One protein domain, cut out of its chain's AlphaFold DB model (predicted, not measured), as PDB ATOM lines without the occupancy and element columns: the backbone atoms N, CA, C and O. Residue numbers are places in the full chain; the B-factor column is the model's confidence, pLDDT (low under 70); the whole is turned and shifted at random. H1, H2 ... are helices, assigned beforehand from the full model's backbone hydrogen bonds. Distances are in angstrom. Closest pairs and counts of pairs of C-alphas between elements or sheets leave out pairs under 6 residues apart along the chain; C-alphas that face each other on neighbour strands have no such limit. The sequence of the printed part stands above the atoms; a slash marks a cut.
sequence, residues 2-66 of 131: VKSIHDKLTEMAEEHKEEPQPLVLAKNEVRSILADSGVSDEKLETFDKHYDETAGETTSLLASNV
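AT A GLANCE: This is residues 2 to 66 of the 131 residues of an uncharacterized protein of Lachnospiraceae bacterium (UniProt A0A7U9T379). Three helices stand next to one another with H2 between the two longest, H3 and H1: H2 and H3 make a helical hairpin, while H1 meets the other side of H2 near its own first residues and slants away, so that H1 and H2 form an open V. At the wide end of the V a short antiparallel pairing of residues 24 to 25 with 61 to 62 leads into the small helix H4, near H1, and the loop of residues 16 to 21 sticks out. The printed part has 65 residues with four named helices, in the order H1, H2, H3, H4, and no named strand; the class is all helix. The whole is compact, with a radius of gyration of the C-alphas of 12.3 A and spans of 36 by 25 by 15 A.

IN THESE COORDINATES: Find C-alpha 41 at (24.923, 10.386, -2.121); from there H3, residues 41 to 54, runs 19.7 A. H1, residues 2 to 15, has the same 14 residues: start at C-alpha 2 at (22.475, 4.673, 13.202) and go 20.3 A to Glu 15. Look next at H2, residues 27 to 36, 14.3 A from first to last C-alpha. H4, residues 63 to 66, is 5.2 A long and ends at C-alpha 66 at (9.666, 4.285, 11.512).

HOW THE PARTS SIT: Begin at H3 and look across to H2: they touch, and their closest C-alphas are those of Leu 44 and Arg 31, 6.8 A apart. The two run opposite ways at a shallow tilt of 25 degrees, a helical hairpin. Go on from H2 to H1, which touches it with residues 4 to 8 alone; the closest C-alphas are those of Ile 5 and Ile 33, 6.2 A apart. These two run opposite ways at a steep tilt of 54 degrees. H1 and H3 are apart. H4 is close to H1 but not clearly touching, the C-alphas of Ala 13 and Ala 63 being 7.9 A apart; it is apart from H2 and H3. In H1, H2 and H3 each O i to N i+4 pair is within hydrogen-bond range; H4 is too short for such a pair.

THE WHOLE: Look for the two C-alphas farthest apart at Pro 20 and Glu 42, 37.1 A from each other. The printed part has no cut. The link from H1 to H2, 11 residues, is long; H2 to H3 is a tight link of 4 residues, and H3 to H4 a short link of 8. The mean pLDDT of the printed part is 89.5, and no printed residue is under 70.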
ATOM      1  N   VAL A   2      23.766   5.117  12.605       71.50
ATOM      2  CA  VAL A   2      22.475   4.673  13.202       71.50
ATOM      3  C   VAL A   2      22.095   5.448  14.472       71.50
ATOM      4  O   VAL A   2      20.945   5.844  14.621       71.50
ATOM      5  N   LYS A   3      23.066   5.730  15.352       75.44
ATOM      6  CA  LYS A   3      22.850   6.587  16.529       75.44
ATOM      7  C   LYS A   3      22.380   7.995  16.136       75.44
ATOM      8  O   LYS A   3      21.396   8.471  16.671       75.44
ATOM      9  N   SER A   4      23.030   8.608  15.148       81.44
ATOM     10  CA  SER A   4      22.692   9.949  14.646       81.44
ATOM     11  C   SER A   4      21.253  10.033  14.122       81.44
ATOM     12  O   SER A   4      20.548  10.987  14.433       81.44
ATOM     13  N   ILE A   5      20.803   9.003  13.394       84.88
ATOM     14  CA  ILE A   5      19.414   8.892  12.926       84.88
ATOM     15  C   ILE A   5      18.463   8.825  14.122       84.88
ATOM     16  O   ILE A   5      17.480   9.557  14.164       84.88
ATOM     17  N   HIS A   6      18.761   7.957  15.093       80.94
ATOM     18  CA  HIS A   6      17.941   7.801  16.291       80.94
ATOM     19  C   HIS A   6      17.836   9.114  17.075       80.94
ATOM     20  O   HIS A   6      16.731   9.553  17.367       80.94
ATOM     21  N   ASP A   7      18.967   9.764  17.354       83.44
ATOM     22  CA  ASP A   7      19.022  11.022  18.101       83.44
ATOM     23  C   ASP A   7      18.177  12.107  17.413       83.44
ATOM     24  O   ASP A   7      17.365  12.761  18.068       83.44
ATOM     25  N   LYS A   8      18.289  12.245  16.080       86.19
ATOM     26  CA  LYS A   8      17.525  13.247  15.325       86.19
ATOM     27  C   LYS A   8      16.024  12.966  15.329       86.19
ATOM     28  O   LYS A   8      15.213  13.874  15.482       86.19
ATOM     29  N   LEU A   9      15.655  11.701  15.174       85.19
ATOM     30  CA  LEU A   9      14.267  11.260  15.206       85.19
ATOM     31  C   LEU A   9      13.640  11.462  16.599       85.19
ATOM     32  O   LEU A   9      12.499  11.911  16.697       85.19
ATOM     33  N   THR A  10      14.388  11.189  17.671       84.19
ATOM     34  CA  THR A  10      13.959  11.452  19.052       84.19
ATOM     35  C   THR A  10      13.780  12.944  19.317       84.19
ATOM     36  O   THR A  10      12.771  13.322  19.902       84.19
ATOM     37  N   GLU A  11      14.706  13.791  18.859       86.62
ATOM     38  CA  GLU A  11      14.581  15.250  18.970       86.62
ATOM     39  C   GLU A  11      13.275  15.743  18.326       86.62
ATOM     40  O   GLU A  11      12.468  16.389  18.993       86.62
ATOM     41  N   MET A  12      13.003  15.340  17.080       87.31
ATOM     42  CA  MET A  12      11.766  15.713  16.382       87.31
ATOM     43  C   MET A  12      10.509  15.227  17.116       87.31
ATOM     44  O   MET A  12       9.512  15.945  17.185       87.31
ATOM     45  N   ALA A  13      10.532  14.013  17.672       84.88
ATOM     46  CA  ALA A  13       9.404  13.477  18.428       84.88
ATOM     47  C   ALA A  13       9.142  14.267  19.721       84.88
ATOM     48  O   ALA A  13       7.986  14.513  20.060       84.88
ATOM     49  N   GLU A  14      10.197  14.688  20.422       86.56
ATOM     50  CA  GLU A  14      10.083  15.507  21.630       86.56
ATOM     51  C   GLU A  14       9.578  16.924  21.335       86.56
ATOM     52  O   GLU A  14       8.793  17.457  22.119       86.56
ATOM     53  N   GLU A  15       9.978  17.521  20.209       88.12
ATOM     54  CA  GLU A  15       9.490  18.835  19.766       88.12
ATOM     55  C   GLU A  15       7.979  18.829  19.484       88.12
ATOM     56  O   GLU A  15       7.286  19.785  19.822       88.12
ATOM     57  N   HIS A  16       7.454  17.728  18.939       86.50
ATOM     58  CA  HIS A  16       6.049  17.610  18.526       86.50
ATOM     59  C   HIS A  16       5.168  16.886  19.560       86.50
ATOM     60  O   HIS A  16       4.001  16.600  19.296       86.50
ATOM     61  N   LYS A  17       5.684  16.572  20.757       84.94
ATOM     62  CA  LYS A  17       4.963  15.752  21.753       84.94
ATOM     63  C   LYS A  17       3.703  16.404  22.328       84.94
ATOM     64  O   LYS A  17       2.838  15.706  22.853       84.94
ATOM     65  N   GLU A  18       3.629  17.734  22.288       89.81
ATOM     66  CA  GLU A  18       2.482  18.510  22.777       89.81
ATOM     67  C   GLU A  18       1.448  18.773  21.673       89.81
ATOM     68  O   GLU A  18       0.343  19.245  21.948       89.81
ATOM     69  N   GLU A  19       1.782  18.451  20.421       90.12
ATOM     70  CA  GLU A  19       0.883  18.642  19.298       90.12
ATOM     71  C   GLU A  19      -0.194  17.547  19.258       90.12
ATOM     72  O   GLU A  19       0.078  16.366  19.483       90.12
ATOM     73  N   PRO A  20      -1.449  17.898  18.929       85.94
ATOM     74  CA  PRO A  20      -2.530  16.920  18.838       85.94
ATOM     75  C   PRO A  20      -2.411  16.013  17.602       85.94
ATOM     76  O   PRO A  20      -3.128  15.016  17.504       85.94
ATOM     77  N   GLN A  21      -1.565  16.375  16.634       86.69
ATOM     78  CA  GLN A  21      -1.384  15.650  15.380       86.69
ATOM     79  C   GLN A  21      -0.138  14.762  15.479       86.69
ATOM     80  O   GLN A  21       0.873  15.193  16.025       86.69
ATOM     81  N   PRO A  22      -0.184  13.519  14.973       86.81
ATOM     82  CA  PRO A  22       0.978  12.648  15.021       86.81
ATOM     83  C   PRO A  22       2.061  13.144  14.056       86.81
ATOM     84  O   PRO A  22       1.756  13.521  12.923       86.81
ATOM     85  N   LEU A  23       3.324  13.071  14.484       89.69
ATOM     86  CA  LEU A  23       4.471  13.423  13.649       89.69
ATOM     87  C   LEU A  23       4.497  12.558  12.378       89.69
ATOM     88  O   LEU A  23       4.527  11.321  12.434       89.69
ATOM     89  N   VAL A  24       4.505  13.229  11.230       92.62
ATOM     90  CA  VAL A  24       4.646  12.630   9.902       92.62
ATOM     91  C   VAL A  24       5.941  13.116   9.267       92.62
ATOM     92  O   VAL A  24       6.341  14.251   9.479       92.62
ATOM     93  N   LEU A  25       6.585  12.246   8.498       92.12
ATOM     94  CA  LEU A  25       7.853  12.505   7.830       92.12
ATOM     95  C   LEU A  25       7.643  12.407   6.321       92.12
ATOM     96  O   LEU A  25       7.294  11.342   5.803       92.12
ATOM     97  N   ALA A  26       7.845  13.509   5.609       93.56
ATOM     98  CA  ALA A  26       7.888  13.523   4.155       93.56
ATOM     99  C   ALA A  26       9.205  12.916   3.640       93.56
ATOM    100  O   ALA A  26      10.222  12.905   4.337       93.56
ATOM    101  N   LYS A  27       9.219  12.476   2.373       94.38
ATOM    102  CA  LYS A  27      10.415  11.917   1.712       94.38
ATOM    103  C   LYS A  27      11.663  12.785   1.915       94.38
ATOM    104  O   LYS A  27      12.716  12.273   2.289       94.38
ATOM    105  N   ASN A  28      11.534  14.099   1.717       93.69
ATOM    106  CA  ASN A  28      12.646  15.047   1.847       93.69
ATOM    107  C   ASN A  28      13.208  15.111   3.272       93.69
ATOM    108  O   ASN A  28      14.419  15.234   3.440       93.69
ATOM    109  N   GLU A  29      12.355  14.997   4.290       92.12
ATOM    110  CA  GLU A  29      12.784  14.997   5.691       92.12
ATOM    111  C   GLU A  29      13.558  13.718   6.011       92.12
ATOM    112  O   GLU A  29      14.663  13.786   6.543       92.12
ATOM    113  N   VAL A  30      13.041  12.556   5.594       91.88
ATOM    114  CA  VAL A  30      13.746  11.272   5.751       91.88
ATOM    115  C   VAL A  30      15.098  11.305   5.032       91.88
ATOM    116  O   VAL A  30      16.114  10.907   5.603       91.88
ATOM    117  N   ARG A  31      15.137  11.839   3.806       93.75
ATOM    118  CA  ARG A  31      16.371  11.999   3.029       93.75
ATOM    119  C   ARG A  31      17.381  12.902   3.743       93.75
ATOM    120  O   ARG A  31      18.560  12.558   3.785       93.75
ATOM    121  N   SER A  32      16.931  14.022   4.316       92.88
ATOM    122  CA  SER A  32      17.792  14.938   5.076       92.88
ATOM    123  C   SER A  32      18.381  14.252   6.304       92.88
ATOM    124  O   SER A  32      19.589  14.287   6.492       92.88
ATOM    125  N   ILE A  33      17.562  13.533   7.081       91.31
ATOM    126  CA  ILE A  33      18.020  12.802   8.274       91.31
ATOM    127  C   ILE A  33      19.106  11.780   7.911       91.31
ATOM    128  O   ILE A  33      20.102  11.645   8.627       91.31
ATOM    129  N   LEU A  34      18.941  11.060   6.796       91.69
ATOM    130  CA  LEU A  34      19.941  10.109   6.306       91.69
ATOM    131  C   LEU A  34      21.237  10.809   5.873       91.69
ATOM    132  O   LEU A  34      22.323  10.351   6.240       91.69
ATOM    133  N   ALA A  35      21.133  11.920   5.140       92.19
ATOM    134  CA  ALA A  35      22.281  12.708   4.697       92.19
ATOM    135  C   ALA A  35      23.075  13.271   5.887       92.19
ATOM    136  O   ALA A  35      24.280  13.035   5.994       92.19
ATOM    137  N   ASP A  36      22.386  13.900   6.842       90.00
ATOM    138  CA  ASP A  36      22.970  14.461   8.068       90.00
ATOM    139  C   ASP A  36      23.620  13.375   8.945       90.00
ATOM    140  O   ASP A  36      24.561  13.626   9.697       90.00
ATOM    141  N   SER A  37      23.160  12.128   8.806       87.31
ATOM    142  CA  SER A  37      23.718  10.956   9.490       87.31
ATOM    143  C   SER A  37      24.932  10.330   8.789       87.31
ATOM    144  O   SER A  37      25.478   9.334   9.289       87.31
ATOM    145  N   GLY A  38      25.366  10.899   7.658       87.44
ATOM    146  CA  GLY A  38      26.557  10.507   6.905       87.44
ATOM    147  C   GLY A  38      26.327   9.422   5.849       87.44
ATOM    148  O   GLY A  38      27.275   8.724   5.483       87.44
ATOM    149  N   VAL A  39      25.087   9.217   5.393       90.69
ATOM    150  CA  VAL A  39      24.803   8.329   4.252       90.69
ATOM    151  C   VAL A  39      25.336   8.975   2.969       90.69
ATOM    152  O   VAL A  39      25.126  10.161   2.737       90.69
ATOM    153  N   SER A  40      26.043   8.201   2.142       92.88
ATOM    154  CA  SER A  40      26.617   8.691   0.883       92.88
ATOM    155  C   SER A  40      25.545   9.029  -0.155       92.88
ATOM    156  O   SER A  40      24.497   8.384  -0.192       92.88
ATOM    157  N   ASP A  41      25.851   9.958  -1.062       94.00
ATOM    158  CA  ASP A  41      24.923  10.386  -2.121       94.00
ATOM    159  C   ASP A  41      24.407   9.219  -2.978       94.00
ATOM    160  O   ASP A  41      23.209   9.117  -3.211       94.00
ATOM    161  N   GLU A  42      25.266   8.263  -3.343       95.12
ATOM    162  CA  GLU A  42      24.872   7.053  -4.093       95.12
ATOM    163  C   GLU A  42      23.785   6.230  -3.367       95.12
ATOM    164  O   GLU A  42      22.843   5.706  -3.970       95.12
ATOM    165  N   LYS A  43      23.878   6.137  -2.034       93.50
ATOM    166  CA  LYS A  43      22.871   5.451  -1.214       93.50
ATOM    167  C   LYS A  43      21.608   6.292  -1.045       93.50
ATOM    168  O   LYS A  43      20.530   5.712  -0.933       93.50
ATOM    169  N   LEU A  44      21.720   7.622  -1.045       95.88
ATOM    170  CA  LEU A  44      20.567   8.526  -1.027       95.88
ATOM    171  C   LEU A  44      19.782   8.464  -2.344       95.88
ATOM    172  O   LEU A  44      18.560   8.410  -2.301       95.88
ATOM    173  N   GLU A  45      20.449   8.371  -3.496       96.19
ATOM    174  CA  GLU A  45      19.782   8.153  -4.790       96.19
ATOM    175  C   GLU A  45      19.047   6.807  -4.828       96.19
ATOM    176  O   GLU A  45      17.908   6.705  -5.289       96.19
ATOM    177  N   THR A  46      19.682   5.763  -4.286       96.06
ATOM    178  CA  THR A  46      19.060   4.441  -4.149       96.06
ATOM    179  C   THR A  46      17.835   4.495  -3.229       96.06
ATOM    180  O   THR A  46      16.804   3.893  -3.532       96.06
ATOM    181  N   PHE A  47      17.925   5.241  -2.123       94.94
ATOM    182  CA  PHE A  47      16.790   5.515  -1.244       94.94
ATOM    183  C   PHE A  47      15.666   6.237  -1.991       94.94
ATOM    184  O   PHE A  47      14.526   5.785  -1.911       94.94
ATOM    185  N   ASP A  48      15.973   7.298  -2.743       95.62
ATOM    186  CA  ASP A  48      14.976   8.093  -3.462       95.62
ATOM    187  C   ASP A  48      14.164   7.217  -4.420       95.62
ATOM    188  O   ASP A  48      12.933   7.248  -4.390       95.62
ATOM    189  N   LYS A  49      14.853   6.371  -5.194       96.06
ATOM    190  CA  LYS A  49      14.222   5.414  -6.106       96.06
ATOM    191  C   LYS A  49      13.328   4.415  -5.367       96.06
ATOM    192  O   LYS A  49      12.177   4.218  -5.749       96.06
ATOM    193  N   HIS A  50      13.836   3.779  -4.312       95.69
ATOM    194  CA  HIS A  50      13.068   2.767  -3.583       95.69
ATOM    195  C   HIS A  50      11.875   3.349  -2.830       95.69
ATOM    196  O   HIS A  50      10.838   2.691  -2.730       95.69
ATOM    197  N   TYR A  51      12.002   4.570  -2.315       94.81
ATOM    198  CA  TYR A  51      10.898   5.274  -1.684       94.81
ATOM    199  C   TYR A  51       9.762   5.496  -2.686       94.81
ATOM    200  O   TYR A  51       8.615   5.155  -2.399       94.81
ATOM    201  N   ASP A  52      10.087   5.984  -3.886       95.00
ATOM    202  CA  ASP A  52       9.099   6.250  -4.936       95.00
ATOM    203  C   ASP A  52       8.421   4.969  -5.427       95.00
ATOM    204  O   ASP A  52       7.204   4.942  -5.597       95.00
ATOM    205  N   GLU A  53       9.188   3.891  -5.601       95.44
ATOM    206  CA  GLU A  53       8.671   2.591  -6.042       95.44
ATOM    207  C   GLU A  53       7.774   1.911  -4.995       95.44
ATOM    208  O   GLU A  53       6.852   1.180  -5.357       95.44
ATOM    209  N   THR A  54       8.047   2.124  -3.702       92.12
ATOM    210  CA  THR A  54       7.405   1.362  -2.615       92.12
ATOM    211  C   THR A  54       6.303   2.148  -1.911       92.12
ATOM    212  O   THR A  54       5.222   1.615  -1.665       92.12
ATOM    213  N   ALA A  55       6.579   3.401  -1.547       90.38
ATOM    214  CA  ALA A  55       5.655   4.263  -0.816       90.38
ATOM    215  C   ALA A  55       4.929   5.245  -1.745       90.38
ATOM    216  O   ALA A  55       3.767   5.564  -1.497       90.38
ATOM    217  N   GLY A  56       5.593   5.700  -2.811       89.81
ATOM    218  CA  GLY A  56       5.123   6.767  -3.691       89.81
ATOM    219  C   GLY A  56       5.715   8.128  -3.314       89.81
ATOM    220  O   GLY A  56       5.874   8.451  -2.139       89.81
ATOM    221  N   GLU A  57       6.013   8.938  -4.329       90.06
ATOM    222  CA  GLU A  57       6.794  10.183  -4.223       90.06
ATOM    223  C   GLU A  57       6.247  11.188  -3.195       90.06
ATOM    224  O   GLU A  57       7.006  11.841  -2.480       90.06
ATOM    225  N   THR A  58       4.922  11.288  -3.082       91.25
ATOM    226  CA  THR A  58       4.242  12.247  -2.198       91.25
ATOM    227  C   THR A  58       3.753  11.629  -0.890       91.25
ATOM    228  O   THR A  58       3.024  12.278  -0.140       91.25
ATOM    229  N   THR A  59       4.069  10.362  -0.631       93.00
ATOM    230  CA  THR A  59       3.605   9.668   0.571       93.00
ATOM    231  C   THR A  59       4.428  10.112   1.770       93.00
ATOM    232  O   THR A  59       5.656  10.117   1.713       93.00
ATOM    233  N   SER A  60       3.758  10.444   2.873       92.88
ATOM    234  CA  SER A  60       4.407  10.693   4.163       92.88
ATOM    235  C   SER A  60       4.351   9.448   5.046       92.88
ATOM    236  O   SER A  60       3.356   8.720   5.052       92.88
ATOM    237  N   LEU A  61       5.406   9.217   5.822       91.44
ATOM    238  CA  LEU A  61       5.490   8.121   6.784       91.44
ATOM    239  C   LEU A  61       5.118   8.603   8.180       91.44
ATOM    240  O   LEU A  61       5.541   9.668   8.616       91.44
ATOM    241  N   LEU A  62       4.367   7.794   8.918       90.06
ATOM    242  CA  LEU A  62       4.116   8.065  10.328       90.06
ATOM    243  C   LEU A  62       5.394   7.790  11.129       90.06
ATOM    244  O   LEU A  62       5.908   6.670  11.085       90.06
ATOM    245  N   ALA A  63       5.881   8.771  11.889       85.69
ATOM    246  CA  ALA A  63       7.129   8.642  12.642       85.69
ATOM    247  C   ALA A  63       7.122   7.437  13.596       85.69
ATOM    248  O   ALA A  63       8.115   6.721  13.694       85.69
ATOM    249  N   SER A  64       5.981   7.138  14.223       81.94
ATOM    250  CA  SER A  64       5.823   5.995  15.134       81.94
ATOM    251  C   SER A  64       5.962   4.621  14.468       81.94
ATOM    252  O   SER A  64       6.225   3.642  15.162       81.94
ATOM    253  N   ASN A  65       5.809   4.533  13.143       81.56
ATOM    254  CA  ASN A  65       6.035   3.297  12.385       81.56
ATOM    255  C   ASN A  65       7.498   3.144  11.943       81.56
ATOM    256  O   ASN A  65       7.916   2.046  11.583       81.56
ATOM    257  N   VAL A  66       8.263   4.239  11.946       79.12
ATOM    258  CA  VAL A  66       9.666   4.285  11.512       79.12
ATOM    259  C   VAL A  66      10.611   4.210  12.714       79.12
ATOM    260  O   VAL A  66      11.655   3.563  12.651       79.12
TER     261      VAL A  66